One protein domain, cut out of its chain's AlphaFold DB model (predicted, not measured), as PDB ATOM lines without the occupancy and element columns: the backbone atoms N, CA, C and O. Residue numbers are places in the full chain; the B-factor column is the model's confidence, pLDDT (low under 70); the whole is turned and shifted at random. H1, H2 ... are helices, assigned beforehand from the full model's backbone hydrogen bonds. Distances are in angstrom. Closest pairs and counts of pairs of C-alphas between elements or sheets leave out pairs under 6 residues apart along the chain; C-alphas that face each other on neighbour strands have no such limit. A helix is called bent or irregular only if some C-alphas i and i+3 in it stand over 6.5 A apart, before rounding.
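This is residues 9 to 57 of the 150 residues of a protein of Oesophagostomum dentatum (UniProt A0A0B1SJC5). Two long helices, H1 and then H2, meet near their ends and make an open L, with nothing packed in the angle between the two arms. The corner is the single residue 32 that links them, and the arms are of similar length. The printed part has 49 residues, with two named helices in the order H1, H2 and no named strand; its class is all helix. The whole is extended, with a radius of gyration of the C-alphas of 17.6 A, and flat, its C-alphas spanning 51 by 30 by 6 A.

Find C-alpha 9 at (33.990, 35.148, 3.226); from there H1, residues 9 to 31, runs 32.4 A to C-alpha 31 at (1.620, 37.136, 4.124), and you will see x fall along the way. After Asp 32 look for H2, residues 33 to 57, which runs 35.2 A to C-alpha 57 at (-0.209, 28.999, -31.897), with z falling. Near residue 51 H2 has a kink of 38 degrees. H2 is neither bent nor irregular, but only just: C-alphas 48 and 51 are 6.0 A apart.

Look at residues 29 to 30 of H1 and 35 to 36 of H2: with these alone the helices only just touch, with 3 pairs of C-alphas within 8 A, and only at the corner by their link. The closest C-alphas are those of Ile 30 and Met 36, 6.9 A apart. The lines of H1 and H2 are about perpendicular, at 86 degrees, and their centres are 28.6 A apart. In H1 every O i to N i+4 pair is within hydrogen-bond range; in H2 16 of 21 are.

The two C-alphas farthest apart are those of Val 9 and Val 56, 51.6 A. The printed part has no cut, and the link from H1 to H2 is tight. Residues 9 to 57 stand free, with no C-alpha 8 or more apart along the chain within 10 A. Read the B-factor column for the pLDDT: its mean over the printed part is 74.3, and it is under 70 at residues 9 to 11, 13, 47 and 50 to 57.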
ATOM      1  N   VAL A   9      34.907  34.995   2.078       65.88
ATOM      2  CA  VAL A   9      33.990  35.148   3.226       65.88
ATOM      3  C   VAL A   9      33.064  36.366   3.091       65.88
ATOM      4  O   VAL A   9      31.877  36.272   3.380       65.88
ATOM      5  N   GLY A  10      33.567  37.497   2.584       65.12
ATOM      6  CA  GLY A  10      32.749  38.700   2.374       65.12
ATOM      7  C   GLY A  10      31.721  38.526   1.256       65.12
ATOM      8  O   GLY A  10      30.650  39.120   1.289       65.12
ATOM      9  N   LEU A  11      32.021  37.661   0.285       62.78
ATOM     10  CA  LEU A  11      31.095  37.309  -0.788       62.78
ATOM     11  C   LEU A  11      29.933  36.452  -0.256       62.78
ATOM     12  O   LEU A  11      28.795  36.653  -0.664       62.78
ATOM     13  N   VAL A  12      30.198  35.570   0.714       71.12
ATOM     14  CA  VAL A  12      29.165  34.773   1.398       71.12
ATOM     15  C   VAL A  12      28.255  35.651   2.257       71.12
ATOM     16  O   VAL A  12      27.043  35.485   2.197       71.12
ATOM     17  N   GLU A  13      28.807  36.612   2.997       67.62
ATOM     18  CA  GLU A  13      28.032  37.583   3.789       67.62
ATOM     19  C   GLU A  13      27.106  38.440   2.914       67.62
ATOM     20  O   GLU A  13      25.930  38.602   3.229       67.62
ATOM     21  N   ILE A  14      27.594  38.923   1.767       75.12
ATOM     22  CA  ILE A  14      26.778  39.701   0.821       75.12
ATOM     23  C   ILE A  14      25.673  38.834   0.212       75.12
ATOM     24  O   ILE A  14      24.528  39.272   0.122       75.12
ATOM     25  N   VAL A  15      25.991  37.599  -0.188       72.00
ATOM     26  CA  VAL A  15      24.999  36.658  -0.726       72.00
ATOM     27  C   VAL A  15      23.954  36.304   0.332       72.00
ATOM     28  O   VAL A  15      22.772  36.224   0.011       72.00
ATOM     29  N   LYS A  16      24.362  36.151   1.595       75.81
ATOM     30  CA  LYS A  16      23.464  35.877   2.718       75.81
ATOM     31  C   LYS A  16      22.555  37.070   3.008       75.81
ATOM     32  O   LYS A  16      21.345  36.900   3.010       75.81
ATOM     33  N   ALA A  17      23.105  38.279   3.114       80.50
ATOM     34  CA  ALA A  17      22.325  39.503   3.297       80.50
ATOM     35  C   ALA A  17      21.347  39.750   2.136       80.50
ATOM     36  O   ALA A  17      20.215  40.173   2.355       80.50
ATOM     37  N   MET A  18      21.753  39.447   0.899       73.31
ATOM     38  CA  MET A  18      20.881  39.552  -0.269       73.31
ATOM     39  C   MET A  18      19.783  38.480  -0.256       73.31
ATOM     40  O   MET A  18      18.640  38.792  -0.573       73.31
ATOM     41  N   SER A  19      20.100  37.249   0.154       79.50
ATOM     42  CA  SER A  19      19.124  36.166   0.329       79.50
ATOM     43  C   SER A  19      18.118  36.475   1.436       79.50
ATOM     44  O   SER A  19      16.925  36.239   1.256       79.50
ATOM     45  N   ASP A  20      18.570  37.028   2.558       82.81
ATOM     46  CA  ASP A  20      17.722  37.381   3.698       82.81
ATOM     47  C   ASP A  20      16.824  38.577   3.352       82.81
ATOM     48  O   ASP A  20      15.627  38.554   3.634       82.81
ATOM     49  N   ALA A  21      17.356  39.574   2.636       81.31
ATOM     50  CA  ALA A  21      16.560  40.676   2.098       81.31
ATOM     51  C   ALA A  21      15.494  40.175   1.113       81.31
ATOM     52  O   ALA A  21      14.347  40.609   1.171       81.31
ATOM     53  N   PHE A  22      15.839  39.228   0.236       78.75
ATOM     54  CA  PHE A  22      14.874  38.633  -0.689       78.75
ATOM     55  C   PHE A  22      13.803  37.823   0.047       78.75
ATOM     56  O   PHE A  22      12.622  37.941  -0.261       78.75
ATOM     57  N   THR A  23      14.207  37.044   1.053       79.44
ATOM     58  CA  THR A  23      13.298  36.228   1.868       79.44
ATOM     59  C   THR A  23      12.322  37.112   2.636       79.44
ATOM     60  O   THR A  23      11.125  36.861   2.587       79.44
ATOM     61  N   SER A  24      12.800  38.207   3.238       83.50
ATOM     62  CA  SER A  24      11.953  39.187   3.925       83.50
ATOM     63  C   SER A  24      10.951  39.854   2.979       83.50
ATOM     64  O   SER A  24       9.782  39.997   3.331       83.50
ATOM     65  N   GLN A  25      11.379  40.215   1.767       76.50
ATOM     66  CA  GLN A  25      10.484  40.797   0.764       76.50
ATOM     67  C   GLN A  25       9.428  39.790   0.296       76.50
ATOM     68  O   GLN A  25       8.267  40.148   0.115       76.50
ATOM     69  N   CYS A  26       9.805  38.522   0.126       75.75
ATOM     70  CA  CYS A  26       8.863  37.464  -0.215       75.75
ATOM     71  C   CYS A  26       7.889  37.164   0.928       75.75
ATOM     72  O   CYS A  26       6.717  36.929   0.659       75.75
ATOM     73  N   GLU A  27       8.339  37.191   2.182       79.25
ATOM     74  CA  GLU A  27       7.498  36.911   3.347       79.25
ATOM     75  C   GLU A  27       6.399  37.963   3.512       79.25
ATOM     76  O   GLU A  27       5.242  37.598   3.685       79.25
ATOM     77  N   VAL A  28       6.715  39.251   3.332       80.94
ATOM     78  CA  VAL A  28       5.709  40.330   3.341       80.94
ATOM     79  C   VAL A  28       4.679  40.133   2.224       80.94
ATOM     80  O   VAL A  28       3.483  40.123   2.485       80.94
ATOM     81  N   VAL A  29       5.136  39.880   0.993       76.38
ATOM     82  CA  VAL A  29       4.247  39.693  -0.170       76.38
ATOM     83  C   VAL A  29       3.364  38.445  -0.040       76.38
ATOM     84  O   VAL A  29       2.218  38.457  -0.485       76.38
ATOM     85  N   ILE A  30       3.880  37.363   0.547       75.50
ATOM     86  CA  ILE A  30       3.140  36.106   0.737       75.50
ATOM     87  C   ILE A  30       2.138  36.220   1.892       75.50
ATOM     88  O   ILE A  30       1.077  35.601   1.822       75.50
ATOM     89  N   ASN A  31       2.460  36.990   2.935       79.38
ATOM     90  CA  ASN A  31       1.620  37.136   4.124       79.38
ATOM     91  C   ASN A  31       0.493  38.176   3.946       79.38
ATOM     92  O   ASN A  31      -0.411  38.256   4.776       79.38
ATOM     93  N   ASP A  32       0.509  38.945   2.852       84.12
ATOM     94  CA  ASP A  32      -0.591  39.820   2.440       84.12
ATOM     95  C   ASP A  32      -1.713  39.022   1.736       84.12
ATOM     96  O   ASP A  32      -1.792  38.936   0.504       84.12
ATOM     97  N   ASP A  33      -2.643  38.466   2.522       79.19
ATOM     98  CA  ASP A  33      -3.778  37.658   2.034       79.19
ATOM     99  C   ASP A  33      -4.653  38.376   0.985       79.19
ATOM    100  O   ASP A  33      -5.167  37.758   0.045       79.19
ATOM    101  N   GLU A  34      -4.831  39.691   1.131       86.94
ATOM    102  CA  GLU A  34      -5.622  40.525   0.216       86.94
ATOM    103  C   GLU A  34      -4.934  40.657  -1.152       86.94
ATOM    104  O   GLU A  34      -5.577  40.569  -2.202       86.94
ATOM    105  N   LEU A  35      -3.609  40.804  -1.152       82.38
ATOM    106  CA  LEU A  35      -2.802  40.896  -2.363       82.38
ATOM    107  C   LEU A  35      -2.722  39.538  -3.068       82.38
ATOM    108  O   LEU A  35      -2.851  39.468  -4.290       82.38
ATOM    109  N   MET A  36      -2.624  38.449  -2.304       76.31
ATOM    110  CA  MET A  36      -2.657  37.085  -2.835       76.31
ATOM    111  C   MET A  36      -4.004  36.728  -3.479       76.31
ATOM    112  O   MET A  36      -4.030  36.037  -4.503       76.31
ATOM    113  N   LYS A  37      -5.127  37.221  -2.941       81.69
ATOM    114  CA  LYS A  37      -6.449  37.083  -3.579       81.69
ATOM    115  C   LYS A  37      -6.542  37.888  -4.874       81.69
ATOM    116  O   LYS A  37      -6.939  37.328  -5.895       81.69
ATOM    117  N   ARG A  38      -6.093  39.147  -4.866       86.06
ATOM    118  CA  ARG A  38      -6.086  40.015  -6.059       86.06
ATOM    119  C   ARG A  38      -5.214  39.452  -7.175       86.06
ATOM    120  O   ARG A  38      -5.677  39.325  -8.303       86.06
ATOM    121  N   LEU A  39      -3.999  39.008  -6.851       80.12
ATOM    122  CA  LEU A  39      -3.115  38.343  -7.808       80.12
ATOM    123  C   LEU A  39      -3.721  37.049  -8.342       80.12
ATOM    124  O   LEU A  39      -3.508  36.728  -9.507       80.12
ATOM    125  N   ARG A  40      -4.455  36.284  -7.528       79.56
ATOM    126  CA  ARG A  40      -5.119  35.054  -7.981       79.56
ATOM    127  C   ARG A  40      -6.240  35.349  -8.975       79.56
ATOM    128  O   ARG A  40      -6.341  34.643  -9.973       79.56
ATOM    129  N   GLU A  41      -7.046  36.375  -8.732       84.31
ATOM    130  CA  GLU A  41      -8.131  36.783  -9.632       84.31
ATOM    131  C   GLU A  41      -7.596  37.408 -10.929       84.31
ATOM    132  O   GLU A  41      -8.021  37.042 -12.028       84.31
ATOM    133  N   GLU A  42      -6.593  38.279 -10.827       82.06
ATOM    134  CA  GLU A  42      -5.947  38.890 -11.988       82.06
ATOM    135  C   GLU A  42      -5.184  37.846 -12.817       82.06
ATOM    136  O   GLU A  42      -5.323  37.793 -14.036       82.06
ATOM    137  N   ASN A  43      -4.465  36.914 -12.185       75.75
ATOM    138  CA  ASN A  43      -3.847  35.812 -12.918       75.75
ATOM    139  C   ASN A  43      -4.875  34.861 -13.526       75.75
ATOM    140  O   ASN A  43      -4.606  34.343 -14.600       75.75
ATOM    141  N   LEU A  44      -6.033  34.623 -12.903       78.56
ATOM    142  CA  LEU A  44      -7.082  33.782 -13.491       78.56
ATOM    143  C   LEU A  44      -7.685  34.443 -14.739       78.56
ATOM    144  O   LEU A  44      -7.867  33.781 -15.756       78.56
ATOM    145  N   THR A  45      -7.941  35.753 -14.694       75.31
ATOM    146  CA  THR A  45      -8.444  36.519 -15.848       75.31
ATOM    147  C   THR A  45      -7.407  36.612 -16.966       75.31
ATOM    148  O   THR A  45      -7.717  36.319 -18.123       75.31
ATOM    149  N   LEU A  46      -6.148  36.906 -16.635       79.12
ATOM    150  CA  LEU A  46      -5.041  36.865 -17.587       79.12
ATOM    151  C   LEU A  46      -4.834  35.454 -18.132       79.12
ATOM    152  O   LEU A  46      -4.644  35.297 -19.330       79.12
ATOM    153  N   ALA A  47      -4.938  34.415 -17.310       69.81
ATOM    154  CA  ALA A  47      -4.866  33.023 -17.737       69.81
ATOM    155  C   ALA A  47      -6.099  32.563 -18.517       69.81
ATOM    156  O   ALA A  47      -6.054  31.462 -19.039       69.81
ATOM    157  N   LEU A  48      -7.162  33.360 -18.642       71.50
ATOM    158  CA  LEU A  48      -8.265  33.127 -19.581       71.50
ATOM    159  C   LEU A  48      -8.067  33.912 -20.891       71.50
ATOM    160  O   LEU A  48      -8.363  33.393 -21.967       71.50
ATOM    161  N   LEU A  49      -7.489  35.118 -20.827       72.62
ATOM    162  CA  LEU A  49      -7.194  35.975 -21.988       72.62
ATOM    163  C   LEU A  49      -5.911  35.599 -22.754       72.62
ATOM    164  O   LEU A  49      -5.871  35.676 -23.977       72.62
ATOM    165  N   ARG A  50      -4.841  35.197 -22.064       68.75
ATOM    166  CA  ARG A  50      -3.562  34.801 -22.675       68.75
ATOM    167  C   ARG A  50      -3.602  33.450 -23.394       68.75
ATOM    168  O   ARG A  50      -2.991  33.368 -24.462       68.75
ATOM    169  N   PRO A  51      -4.269  32.385 -22.893       63.66
ATOM    170  CA  PRO A  51      -4.303  31.131 -23.621       63.66
ATOM    171  C   PRO A  51      -5.145  31.248 -24.881       63.66
ATOM    172  O   PRO A  51      -4.852  30.534 -25.809       63.66
ATOM    173  N   SER A  52      -6.140  32.121 -25.016       57.44
ATOM    174  CA  SER A  52      -6.856  32.204 -26.300       57.44
ATOM    175  C   SER A  52      -5.947  32.735 -27.420       57.44
ATOM    176  O   SER A  52      -5.972  32.200 -28.526       57.44
ATOM    177  N   ALA A  53      -5.059  33.689 -27.118       60.56
ATOM    178  CA  ALA A  53      -4.078  34.209 -28.074       60.56
ATOM    179  C   ALA A  53      -2.871  33.271 -28.299       60.56
ATOM    180  O   ALA A  53      -2.413  33.114 -29.429       60.56
ATOM    181  N   PHE A  54      -2.356  32.626 -27.245       59.53
ATOM    182  CA  PHE A  54      -1.174  31.749 -27.320       59.53
ATOM    183  C   PHE A  54      -1.514  30.269 -27.563       59.53
ATOM    184  O   PHE A  54      -0.735  29.534 -28.163       59.53
ATOM    185  N   ALA A  55      -2.690  29.794 -27.152       55.78
ATOM    186  CA  ALA A  55      -3.123  28.433 -27.457       55.78
ATOM    187  C   ALA A  55      -3.364  28.287 -28.953       55.78
ATOM    188  O   ALA A  55      -2.986  27.258 -29.486       55.78
ATOM    189  N   VAL A  56      -3.868  29.279 -29.691       56.72
ATOM    190  CA  VAL A  56      -4.015  29.130 -31.155       56.72
ATOM    191  C   VAL A  56      -2.675  28.814 -31.845       56.72
ATOM    192  O   VAL A  56      -2.665  28.017 -32.779       56.72
ATOM    193  N   SER A  57      -1.536  29.306 -31.338       55.25
ATOM    194  CA  SER A  57      -0.209  28.999 -31.897       55.25
ATOM    195  C   SER A  57       0.438  27.703 -31.374       55.25
ATOM    196  O   SER A  57       1.385  27.217 -31.987       55.25
TER     197      SER A  57